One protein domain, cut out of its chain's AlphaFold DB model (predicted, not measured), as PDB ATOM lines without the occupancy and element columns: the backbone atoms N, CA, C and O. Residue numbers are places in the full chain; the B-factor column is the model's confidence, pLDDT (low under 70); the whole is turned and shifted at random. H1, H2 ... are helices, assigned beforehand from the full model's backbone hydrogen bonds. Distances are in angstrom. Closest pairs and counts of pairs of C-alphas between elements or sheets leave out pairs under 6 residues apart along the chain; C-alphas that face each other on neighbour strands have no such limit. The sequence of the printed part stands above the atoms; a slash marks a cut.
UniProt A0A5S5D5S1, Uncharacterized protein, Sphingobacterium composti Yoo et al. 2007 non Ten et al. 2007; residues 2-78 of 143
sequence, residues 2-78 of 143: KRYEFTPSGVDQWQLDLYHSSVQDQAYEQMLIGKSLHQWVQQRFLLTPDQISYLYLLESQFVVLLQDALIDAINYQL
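What this domain is: This is residues 2 to 78 of the 143 residues of an uncharacterized protein of Sphingobacterium composti Yoo et al. 2007 non Ten et al. 2007 (UniProt A0A5S5D5S1). Two helices, H2 and H5, lie side by side and run opposite ways, and three shorter helices complete a frame with few close contacts. H1 slants away from the first end of H2, H3 turns back from the last end of H2 at a steep tilt, and H4 lies farthest from the mean of the C-alphas, beyond H3. Before H1, residues 4 to 5 pair in parallel, as strands do, with residues 45 to 46 just after H3. The printed part has 77 residues with five named helices, H1 to H5 in chain order, and no named strand; the class is all helix. The whole is compact, with a radius of gyration of the C-alphas of 12.2 A, and spans 33 by 25 by 17 A.

How they stand to each other: Begin at Lys 2 and look first at residues 4 to 5, which have a short parallel pairing with residues 45 to 46. Next comes H1, residues 8 to 19, and a tight link takes you to H2, residues 23 to 35. The two only just touch, with 3 pairs of C-alphas within 8 A, and touch only at the corner by their link, through residues 18 to 19 of H1 and 25 to 26 of H2. Their closest C-alphas, those of Leu 18 and Gln 26, are 6.4 A apart, and their lines stand at a steep tilt of 55 degrees, opposite ways. One residue, Ser 36, leads on to H3, residues 37 to 44. It is close to H2 but not clearly touching, with the closest C-alphas, those of Ile 33 and Trp 40, 5.7 A apart, at a steep tilt of 46 degrees. H1 and H3 are only just apart, with a closest distance of 8.3 A. H4, residues 49 to 55, is close to H3 but not clearly touching; look at His 38 and Leu 55, whose C-alphas, the closest, are 6.3 A apart. H4 is apart from H1 and H2. Last comes H5, residues 60 to 75, which is apart from H4 although it follows it. H5 touches H2 with residues 67 to 74 alone; the closest C-alphas, those of Gln 30 and Ile 71, are 5.4 A apart, and the lines stand at a shallow tilt of 6 degrees, opposite ways. H5 is also close to H3 but not clearly touching, with the closest C-alphas, those of Leu 37 and Gln 67, 6.3 A apart. Near its last residue H5 is close to H1 but not clearly touching, the closest C-alphas being those of Tyr 19 and Ile 74, 7.7 A apart. In H1, H2, H3, H4 and H5 every O i to N i+4 pair is within hydrogen-bond range.

Where its parts are: Find C-alpha 8 at (213.813, 173.462, 282.342); from there H1 runs 16.5 A to Tyr 19. H2 begins at Val 23, with its C-alpha at (193.504, 184.411, 288.837), and runs 18.3 A to Lys 35. H3 covers 10.3 A from Leu 37 to Arg 44, and H4 covers 9.9 A from Pro 49 to Leu 55. H5, the longest helix with 16 residues, runs 22.9 A from Ser 60 to C-alpha 75 at (194.411, 179.931, 280.379).

The domain as a whole: The two C-alphas farthest apart are those of Val 23 and Asp 50, at 33.5 A, while the C-alphas of Lys 2 and Leu 78 are 20.8 A apart. The printed part has no cut, and the four links between the helices are tight. Read the B-factor column for the pLDDT: its mean over the printed part is 84.9, and residues 50 to 51 and residue 54 are under 70. These lie in H4, whose mean is 71.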
ATOM      1  N   LYS A   2     209.372 187.665 291.401       85.38
ATOM      2  CA  LYS A   2     210.385 186.607 291.550       85.38
ATOM      3  C   LYS A   2     210.925 186.235 290.165       85.38
ATOM      4  O   LYS A   2     210.133 186.127 289.223       85.38
ATOM      5  N   ARG A   3     212.250 186.091 290.070       89.75
ATOM      6  CA  ARG A   3     212.963 185.640 288.870       89.75
ATOM      7  C   ARG A   3     213.359 184.176 289.012       89.75
ATOM      8  O   ARG A   3     213.703 183.752 290.113       89.75
ATOM      9  N   TYR A   4     213.327 183.455 287.901       89.62
ATOM     10  CA  TYR A   4     213.672 182.036 287.813       89.62
ATOM     11  C   TYR A   4     214.859 181.843 286.875       89.62
ATOM     12  O   TYR A   4     215.142 182.702 286.041       89.62
ATOM     13  N   GLU A   5     215.578 180.736 286.989       84.12
ATOM     14  CA  GLU A   5     216.606 180.415 285.999       84.12
ATOM     15  C   GLU A   5     215.956 180.078 284.652       84.12
ATOM     16  O   GLU A   5     214.912 179.426 284.612       84.12
ATOM     17  N   PHE A   6     216.560 180.498 283.537       80.12
ATOM     18  CA  PHE A   6     216.100 180.094 282.204       80.12
ATOM     19  C   PHE A   6     216.599 178.680 281.857       80.12
ATOM     20  O   PHE A   6     217.381 178.468 280.931       80.12
ATOM     21  N   THR A   7     216.179 177.714 282.673       79.19
ATOM     22  CA  THR A   7     216.449 176.276 282.564       79.19
ATOM     23  C   THR A   7     215.123 175.516 282.652       79.19
ATOM     24  O   THR A   7     214.151 176.078 283.161       79.19
ATOM     25  N   PRO A   8     215.045 174.241 282.221       77.94
ATOM     26  CA  PRO A   8     213.813 173.462 282.342       77.94
ATOM     27  C   PRO A   8     213.235 173.488 283.764       77.94
ATOM     28  O   PRO A   8     212.081 173.855 283.947       77.94
ATOM     29  N   SER A   9     214.073 173.243 284.775       81.94
ATOM     30  CA  SER A   9     213.662 173.273 286.183       81.94
ATOM     31  C   SER A   9     213.183 174.653 286.642       81.94
ATOM     32  O   SER A   9     212.245 174.744 287.429       81.94
ATOM     33  N   GLY A  10     213.814 175.734 286.171       84.81
ATOM     34  CA  GLY A  10     213.389 177.093 286.507       84.81
ATOM     35  C   GLY A  10     212.054 177.472 285.859       84.81
ATOM     36  O   GLY A  10     211.239 178.145 286.488       84.81
ATOM     37  N   VAL A  11     211.792 176.986 284.644       84.12
ATOM     38  CA  VAL A  11     210.505 177.153 283.951       84.12
ATOM     39  C   VAL A  11     209.407 176.338 284.634       84.12
ATOM     40  O   VAL A  11     208.340 176.888 284.895       84.12
ATOM     41  N   ASP A  12     209.681 175.084 285.007       86.88
ATOM     42  CA  ASP A  12     208.747 174.244 285.772       86.88
ATOM     43  C   ASP A  12     208.383 174.902 287.118       86.88
ATOM     44  O   ASP A  12     207.213 174.953 287.500       86.88
ATOM     45  N   GLN A  13     209.370 175.468 287.826       88.94
ATOM     46  CA  GLN A  13     209.130 176.200 289.075       88.94
ATOM     47  C   GLN A  13     208.294 177.463 288.865       88.94
ATOM     48  O   GLN A  13     207.367 177.714 289.635       88.94
ATOM     49  N   TRP A  14     208.605 178.258 287.838       92.69
ATOM     50  CA  TRP A  14     207.811 179.437 287.494       92.69
ATOM     51  C   TRP A  14     206.357 179.071 287.215       92.69
ATOM     52  O   TRP A  14     205.454 179.715 287.747       92.69
ATOM     53  N   GLN A  15     206.140 178.039 286.402       91.19
ATOM     54  CA  GLN A  15     204.812 177.581 286.027       91.19
ATOM     55  C   GLN A  15     204.025 177.101 287.249       91.19
ATOM     56  O   GLN A  15     202.867 177.478 287.413       91.19
ATOM     57  N   LEU A  16     204.647 176.300 288.117       91.88
ATOM     58  CA  LEU A  16     204.013 175.824 289.345       91.88
ATOM     59  C   LEU A  16     203.582 176.995 290.238       91.88
ATOM     60  O   LEU A  16     202.430 177.053 290.668       91.88
ATOM     61  N   ASP A  17     204.485 177.955 290.462       93.44
ATOM     62  CA  ASP A  17     204.203 179.150 291.260       93.44
ATOM     63  C   ASP A  17     203.082 179.995 290.624       93.44
ATOM     64  O   ASP A  17     202.221 180.519 291.332       93.44
ATOM     65  N   LEU A  18     203.050 180.107 289.290       93.62
ATOM     66  CA  LEU A  18     202.012 180.831 288.557       93.62
ATOM     67  C   LEU A  18     200.644 180.145 288.666       93.62
ATOM     68  O   LEU A  18     199.649 180.812 288.939       93.62
ATOM     69  N   TYR A  19     200.563 178.829 288.490       92.19
ATOM     70  CA  TYR A  19     199.281 178.111 288.512       92.19
ATOM     71  C   TYR A  19     198.696 177.972 289.912       92.19
ATOM     72  O   TYR A  19     197.481 177.852 290.060       92.19
ATOM     73  N   HIS A  20     199.534 178.060 290.943       93.75
ATOM     74  CA  HIS A  20     199.090 178.154 292.333       93.75
ATOM     75  C   HIS A  20     198.799 179.599 292.782       93.75
ATOM     76  O   HIS A  20     198.316 179.805 293.897       93.75
ATOM     77  N   SER A  21     199.080 180.602 291.942       92.56
ATOM     78  CA  SER A  21     198.770 182.007 292.224       92.56
ATOM     79  C   SER A  21     197.309 182.355 291.927       92.56
ATOM     80  O   SER A  21     196.556 181.560 291.355       92.56
ATOM     81  N   SER A  22     196.887 183.558 292.322       93.81
ATOM     82  CA  SER A  22     195.514 184.005 292.095       93.81
ATOM     83  C   SER A  22     195.213 184.194 290.603       93.81
ATOM     84  O   SER A  22     196.098 184.477 289.798       93.81
ATOM     85  N   VAL A  23     193.934 184.125 290.222       91.12
ATOM     86  CA  VAL A  23     193.504 184.411 288.837       91.12
ATOM     87  C   VAL A  23     193.927 185.820 288.392       91.12
ATOM     88  O   VAL A  23     194.225 186.035 287.221       91.12
ATOM     89  N   GLN A  24     194.000 186.780 289.321       93.88
ATOM     90  CA  GLN A  24     194.471 188.137 289.031       93.88
ATOM     91  C   GLN A  24     195.968 188.161 288.700       93.88
ATOM     92  O   GLN A  24     196.365 188.847 287.761       93.88
ATOM     93  N   ASP A  25     196.784 187.387 289.420       92.00
ATOM     94  CA  ASP A  25     198.217 187.256 289.138       92.00
ATOM     95  C   ASP A  25     198.459 186.562 287.791       92.00
ATOM     96  O   ASP A  25     199.312 186.995 287.014       92.00
ATOM     97  N   GLN A  26     197.659 185.541 287.469       92.88
ATOM     98  CA  GLN A  26     197.702 184.864 286.169       92.88
ATOM     99  C   GLN A  26     197.313 185.811 285.021       92.88
ATOM    100  O   GLN A  26     198.024 185.889 284.019       92.88
ATOM    101  N   ALA A  27     196.245 186.598 285.186       92.25
ATOM    102  CA  ALA A  27     195.833 187.603 284.203       92.25
ATOM    103  C   ALA A  27     196.874 188.724 284.041       92.25
ATOM    104  O   ALA A  27     197.110 189.217 282.935       92.25
ATOM    105  N   TYR A  28     197.534 189.119 285.133       93.44
ATOM    106  CA  TYR A  28     198.630 190.081 285.086       93.44
ATOM    107  C   TYR A  28     199.827 189.530 284.298       93.44
ATOM    108  O   TYR A  28     200.407 190.253 283.485       93.44
ATOM    109  N   GLU A  29     200.150 188.246 284.469       92.69
ATOM    110  CA  GLU A  29     201.202 187.579 283.701       92.69
ATOM    111  C   GLU A  29     200.886 187.552 282.204       92.69
ATOM    112  O   GLU A  29     201.714 187.956 281.385       92.69
ATOM    113  N   GLN A  30     199.662 187.167 281.844       93.19
ATOM    114  CA  GLN A  30     199.188 187.169 280.458       93.19
ATOM    115  C   GLN A  30     199.250 188.566 279.832       93.19
ATOM    116  O   GLN A  30     199.694 188.717 278.695       93.19
ATOM    117  N   MET A  31     198.866 189.607 280.579       95.25
ATOM    118  CA  MET A  31     198.967 190.992 280.114       95.25
ATOM    119  C   MET A  31     200.421 191.377 279.803       95.25
ATOM    120  O   MET A  31     200.678 192.065 278.812       95.25
ATOM    121  N   LEU A  32     201.380 190.973 280.640       93.44
ATOM    122  CA  LEU A  32     202.796 191.273 280.415       93.44
ATOM    123  C   LEU A  32     203.344 190.534 279.195       93.44
ATOM    124  O   LEU A  32     204.014 191.160 278.370       93.44
ATOM    125  N   ILE A  33     202.995 189.252 279.048       91.94
ATOM    126  CA  ILE A  33     203.328 188.450 277.865       91.94
ATOM    127  C   ILE A  33     202.785 189.134 276.610       91.94
ATOM    128  O   ILE A  33     203.557 189.385 275.688       91.94
ATOM    129  N   GLY A  34     201.504 189.514 276.593       91.06
ATOM    130  CA  GLY A  34     200.862 190.154 275.443       91.06
ATOM    131  C   GLY A  34     201.439 191.529 275.086       91.06
ATOM    132  O   GLY A  34     201.499 191.887 273.913       91.06
ATOM    133  N   LYS A  35     201.928 192.299 276.069       92.75
ATOM    134  CA  LYS A  35     202.564 193.605 275.813       92.75
ATOM    135  C   LYS A  35     203.926 193.478 275.142       92.75
ATOM    136  O   LYS A  35     204.224 194.231 274.219       92.75
ATOM    137  N   SER A  36     204.786 192.601 275.652       89.38
ATOM    138  CA  SER A  36     206.116 192.393 275.085       89.38
ATOM    139  C   SER A  36     206.734 191.117 275.630       89.38
ATOM    140  O   SER A  36     207.173 191.075 276.781       89.38
ATOM    141  N   LEU A  37     206.855 190.111 274.762       85.88
ATOM    142  CA  LEU A  37     207.530 188.863 275.102       85.88
ATOM    143  C   LEU A  37     208.961 189.115 275.595       85.88
ATOM    144  O   LEU A  37     209.340 188.621 276.649       85.88
ATOM    145  N   HIS A  38     209.740 189.934 274.881       86.44
ATOM    146  CA  HIS A  38     211.137 190.210 275.229       86.44
ATOM    147  C   HIS A  38     211.281 190.789 276.640       86.44
ATOM    148  O   HIS A  38     212.121 190.335 277.416       86.44
ATOM    149  N   GLN A  39     210.450 191.779 276.979       89.12
ATOM    150  CA  GLN A  39     210.471 192.391 278.306       89.12
ATOM    151  C   GLN A  39     210.002 191.409 279.374       89.12
ATOM    152  O   GLN A  39     210.631 191.315 280.426       89.12
ATOM    153  N   TRP A  40     208.939 190.651 279.099       92.25
ATOM    154  CA  TRP A  40     208.435 189.651 280.029       92.25
ATOM    155  C   TRP A  40     209.495 188.583 280.341       92.25
ATOM    156  O   TRP A  40     209.789 188.365 281.517       92.25
ATOM    157  N   VAL A  41     210.150 187.989 279.332       87.12
ATOM    158  CA  VAL A  41     211.182 186.960 279.563       87.12
ATOM    159  C   VAL A  41     212.344 187.530 280.384       87.12
ATOM    160  O   VAL A  41     212.774 186.894 281.342       87.12
ATOM    161  N   GLN A  42     212.818 188.745 280.082       87.44
ATOM    162  CA  GLN A  42     213.906 189.391 280.837       87.44
ATOM    163  C   GLN A  42     213.528 189.724 282.289       87.44
ATOM    164  O   GLN A  42     214.374 189.695 283.186       87.44
ATOM    165  N   GLN A  43     212.262 190.061 282.540       89.81
ATOM    166  CA  GLN A  43     211.767 190.334 283.889       89.81
ATOM    167  C   GLN A  43     211.510 189.059 284.686       89.81
ATOM    168  O   GLN A  43     211.630 189.084 285.915       89.81
ATOM    169  N   ARG A  44     211.142 187.968 284.008       90.06
ATOM    170  CA  ARG A  44     210.724 186.721 284.645       90.06
ATOM    171  C   ARG A  44     211.861 185.721 284.816       90.06
ATOM    172  O   ARG A  44     211.869 184.988 285.806       90.06
ATOM    173  N   PHE A  45     212.852 185.748 283.932       88.19
ATOM    174  CA  PHE A  45     213.962 184.807 283.931       88.19
ATOM    175  C   PHE A  45     215.327 185.494 284.010       88.19
ATOM    176  O   PHE A  45     215.529 186.614 283.542       88.19
ATOM    177  N   LEU A  46     216.285 184.808 284.628       85.31
ATOM    178  CA  LEU A  46     217.698 185.157 284.573       85.31
ATOM    179  C   LEU A  46     218.256 184.671 283.238       85.31
ATOM    180  O   LEU A  46     218.320 183.468 282.986       85.31
ATOM    181  N   LEU A  47     218.639 185.627 282.397       79.62
ATOM    182  CA  LEU A  47     219.173 185.385 281.065       79.62
ATOM    183  C   LEU A  47     220.645 185.783 281.001       79.62
ATOM    184  O   LEU A  47     221.069 186.783 281.582       79.62
ATOM    185  N   THR A  48     221.410 185.016 280.239       75.44
ATOM    186  CA  THR A  48     222.759 185.380 279.799       75.44
ATOM    187  C   THR A  48     222.699 186.432 278.682       75.44
ATOM    188  O   THR A  48     221.683 186.522 277.984       75.44
ATOM    189  N   PRO A  49     223.768 187.217 278.459       75.00
ATOM    190  CA  PRO A  49     223.811 188.202 277.377       75.00
ATOM    191  C   PRO A  49     223.492 187.607 275.998       75.00
ATOM    192  O   PRO A  49     222.716 188.195 275.252       75.00
ATOM    193  N   ASP A  50     224.007 186.415 275.687       67.75
ATOM    194  CA  ASP A  50     223.709 185.706 274.436       67.75
ATOM    195  C   ASP A  50     222.225 185.356 274.285       67.75
ATOM    196  O   ASP A  50     221.657 185.506 273.204       67.75
ATOM    197  N   GLN A  51     221.560 184.938 275.367       68.88
ATOM    198  CA  GLN A  51     220.118 184.669 275.350       68.88
ATOM    199  C   GLN A  51     219.308 185.950 275.124       68.88
ATOM    200  O   GLN A  51     218.312 185.918 274.407       68.88
ATOM    201  N   ILE A  52     219.740 187.075 275.700       73.50
ATOM    202  CA  ILE A  52     219.101 188.377 275.477       73.50
ATOM    203  C   ILE A  52     219.259 188.791 274.015       73.50
ATOM    204  O   ILE A  52     218.262 189.110 273.371       73.50
ATOM    205  N   SER A  53     220.478 188.741 273.473       71.88
ATOM    206  CA  SER A  53     220.746 189.052 272.064       71.88
ATOM    207  C   SER A  53     219.903 188.188 271.132       71.88
ATOM    208  O   SER A  53     219.296 188.701 270.199       71.88
ATOM    209  N   TYR A  54     219.804 186.890 271.426       68.50
ATOM    210  CA  TYR A  54     219.001 185.960 270.642       68.50
ATOM    211  C   TYR A  54     217.499 186.277 270.697       68.50
ATOM    212  O   TYR A  54     216.837 186.246 269.666       68.50
ATOM    213  N   LEU A  55     216.952 186.637 271.865       73.44
ATOM    214  CA  LEU A  55     215.544 187.038 271.975       73.44
ATOM    215  C   LEU A  55     215.205 188.185 271.015       73.44
ATOM    216  O   LEU A  55     214.143 188.160 270.410       73.44
ATOM    217  N   TYR A  56     216.110 189.150 270.830       76.50
ATOM    218  CA  TYR A  56     215.915 190.259 269.889       76.50
ATOM    219  C   TYR A  56     216.084 189.878 268.409       76.50
ATOM    220  O   TYR A  56     215.718 190.675 267.548       76.50
ATOM    221  N   LEU A  57     216.629 188.696 268.108       73.56
ATOM    222  CA  LEU A  57     216.762 188.172 266.745       73.56
ATOM    223  C   LEU A  57     215.536 187.370 266.291       73.56
ATOM    224  O   LEU A  57     215.435 187.060 265.106       73.56
ATOM    225  N   LEU A  58     214.613 187.047 267.202       71.06
ATOM    226  CA  LEU A  58     213.383 186.335 266.866       71.06
ATOM    227  C   LEU A  58     212.542 187.129 265.861       71.06
ATOM    228  O   LEU A  58     212.323 188.335 266.013       71.06
ATOM    229  N   GLU A  59     212.015 186.437 264.853       75.38
ATOM    230  CA  GLU A  59     211.130 187.054 263.868       75.38
ATOM    231  C   GLU A  59     209.851 187.582 264.534       75.38
ATOM    232  O   GLU A  59     209.254 186.939 265.397       75.38
ATOM    233  N   SER A  60     209.367 188.750 264.109       78.00
ATOM    234  CA  SER A  60     208.194 189.384 264.730       78.00
ATOM    235  C   SER A  60     206.939 188.504 264.687       78.00
ATOM    236  O   SER A  60     206.200 188.443 265.667       78.00
ATOM    237  N   GLN A  61     206.720 187.778 263.585       75.69
ATOM    238  CA  GLN A  61     205.610 186.824 263.466       75.69
ATOM    239  C   GLN A  61     205.752 185.656 264.448       75.69
ATOM    240  O   GLN A  61     204.774 185.250 265.071       75.69
ATOM    241  N   PHE A  62     206.974 185.153 264.628       73.81
ATOM    242  CA  PHE A  62     207.277 184.108 265.600       73.81
ATOM    243  C   PHE A  62     206.988 184.583 267.028       73.81
ATOM    244  O   PHE A  62     206.377 183.855 267.809       73.81
ATOM    245  N   VAL A  63     207.374 185.819 267.362       79.06
ATOM    246  CA  VAL A  63     207.122 186.418 268.681       79.06
ATOM    247  C   VAL A  63     205.627 186.477 268.986       79.06
ATOM    248  O   VAL A  63     205.229 186.071 270.076       79.06
ATOM    249  N   VAL A  64     204.800 186.912 268.030       82.25
ATOM    250  CA  VAL A  64     203.338 186.978 268.207       82.25
ATOM    251  C   VAL A  64     202.746 185.588 268.449       82.25
ATOM    252  O   VAL A  64     202.022 185.395 269.423       82.25
ATOM    253  N   LEU A  65     203.118 184.595 267.633       79.94
ATOM    254  CA  LEU A  65     202.646 183.214 267.810       79.94
ATOM    255  C   LEU A  65     203.030 182.642 269.180       79.94
ATOM    256  O   LEU A  65     202.244 181.931 269.806       79.94
ATOM    257  N   LEU A  66     204.235 182.954 269.657       79.38
ATOM    258  CA  LEU A  66     204.710 182.510 270.961       79.38
ATOM    259  C   LEU A  66     203.973 183.209 272.116       79.38
ATOM    260  O   LEU A  66     203.679 182.563 273.121       79.38
ATOM    261  N   GLN A  67     203.637 184.495 271.978       86.62
ATOM    262  CA  GLN A  67     202.809 185.209 272.957       86.62
ATOM    263  C   GLN A  67     201.428 184.562 273.093       86.62
ATOM    264  O   GLN A  67     201.026 184.240 274.212       86.62
ATOM    265  N   ASP A  68     200.741 184.321 271.973       83.69
ATOM    266  CA  ASP A  68     199.417 183.689 271.967       83.69
ATOM    267  C   ASP A  68     199.468 182.287 272.583       83.69
ATOM    268  O   ASP A  68     198.676 181.960 273.468       83.69
ATOM    269  N   ALA A  69     200.459 181.481 272.191       80.50
ATOM    270  CA  ALA A  69     200.617 180.130 272.709       80.50
ATOM    271  C   ALA A  69     200.858 180.103 274.229       80.50
ATOM    272  O   ALA A  69     200.295 179.257 274.924       80.50
ATOM    273  N   LEU A  70     201.665 181.028 274.764       85.88
ATOM    274  CA  LEU A  70     201.898 181.148 276.207       85.88
ATOM    275  C   LEU A  70     200.633 181.578 276.957       85.88
ATOM    276  O   LEU A  70     200.341 181.034 278.020       85.88
ATOM    277  N   ILE A  71     199.876 182.532 276.412       88.00
ATOM    278  CA  ILE A  71     198.620 182.993 277.016       88.00
ATOM    279  C   ILE A  71     197.601 181.852 277.057       88.00
ATOM    280  O   ILE A  71     197.005 181.610 278.110       88.00
ATOM    281  N   ASP A  72     197.451 181.111 275.958       83.12
ATOM    282  CA  ASP A  72     196.601 179.922 275.901       83.12
ATOM    283  C   ASP A  72     197.058 178.861 276.903       83.12
ATOM    284  O   ASP A  72     196.243 178.342 277.667       83.12
ATOM    285  N   ALA A  73     198.359 178.573 276.976       82.94
ATOM    286  CA  ALA A  73     198.884 177.620 277.945       82.94
ATOM    287  C   ALA A  73     198.549 178.023 279.388       82.94
ATOM    288  O   ALA A  73     198.159 177.171 280.179       82.94
ATOM    289  N   ILE A  74     198.619 179.312 279.732       89.25
ATOM    290  CA  ILE A  74     198.216 179.793 281.062       89.25
ATOM    291  C   ILE A  74     196.702 179.646 281.270       89.25
ATOM    292  O   ILE A  74     196.292 179.129 282.306       89.25
ATOM    293  N   ASN A  75     195.876 180.034 280.291       86.56
ATOM    294  CA  ASN A  75     194.411 179.931 280.379       86.56
ATOM    295  C   ASN A  75     193.929 178.499 280.638       86.56
ATOM    296  O   ASN A  75     192.967 178.291 281.376       86.56
ATOM    297  N   TYR A  76     194.594 177.519 280.028       83.44
ATOM    298  CA  TYR A  76     194.239 176.106 280.139       83.44
ATOM    299  C   TYR A  76     195.130 175.326 281.119       83.44
ATOM    300  O   TYR A  76     195.006 174.108 281.201       83.44
ATOM    301  N   GLN A  77     196.017 176.009 281.853       83.69
ATOM    302  CA  GLN A  77     197.005 175.414 282.765       83.69
ATOM    303  C   GLN A  77     197.828 174.274 282.136       83.69
ATOM    304  O   GLN A  77     198.124 173.258 282.773       83.69
ATOM    305  N   LEU A  78     198.199 174.432 280.865       78.62
ATOM    306  CA  LEU A  78     198.990 173.448 280.133       78.62
ATOM    307  C   LEU A  78     200.445 173.486 280.606       78.62
ATOM    308  O   LEU A  78     201.002 174.570 280.745       78.62
TER     309      LEU A  78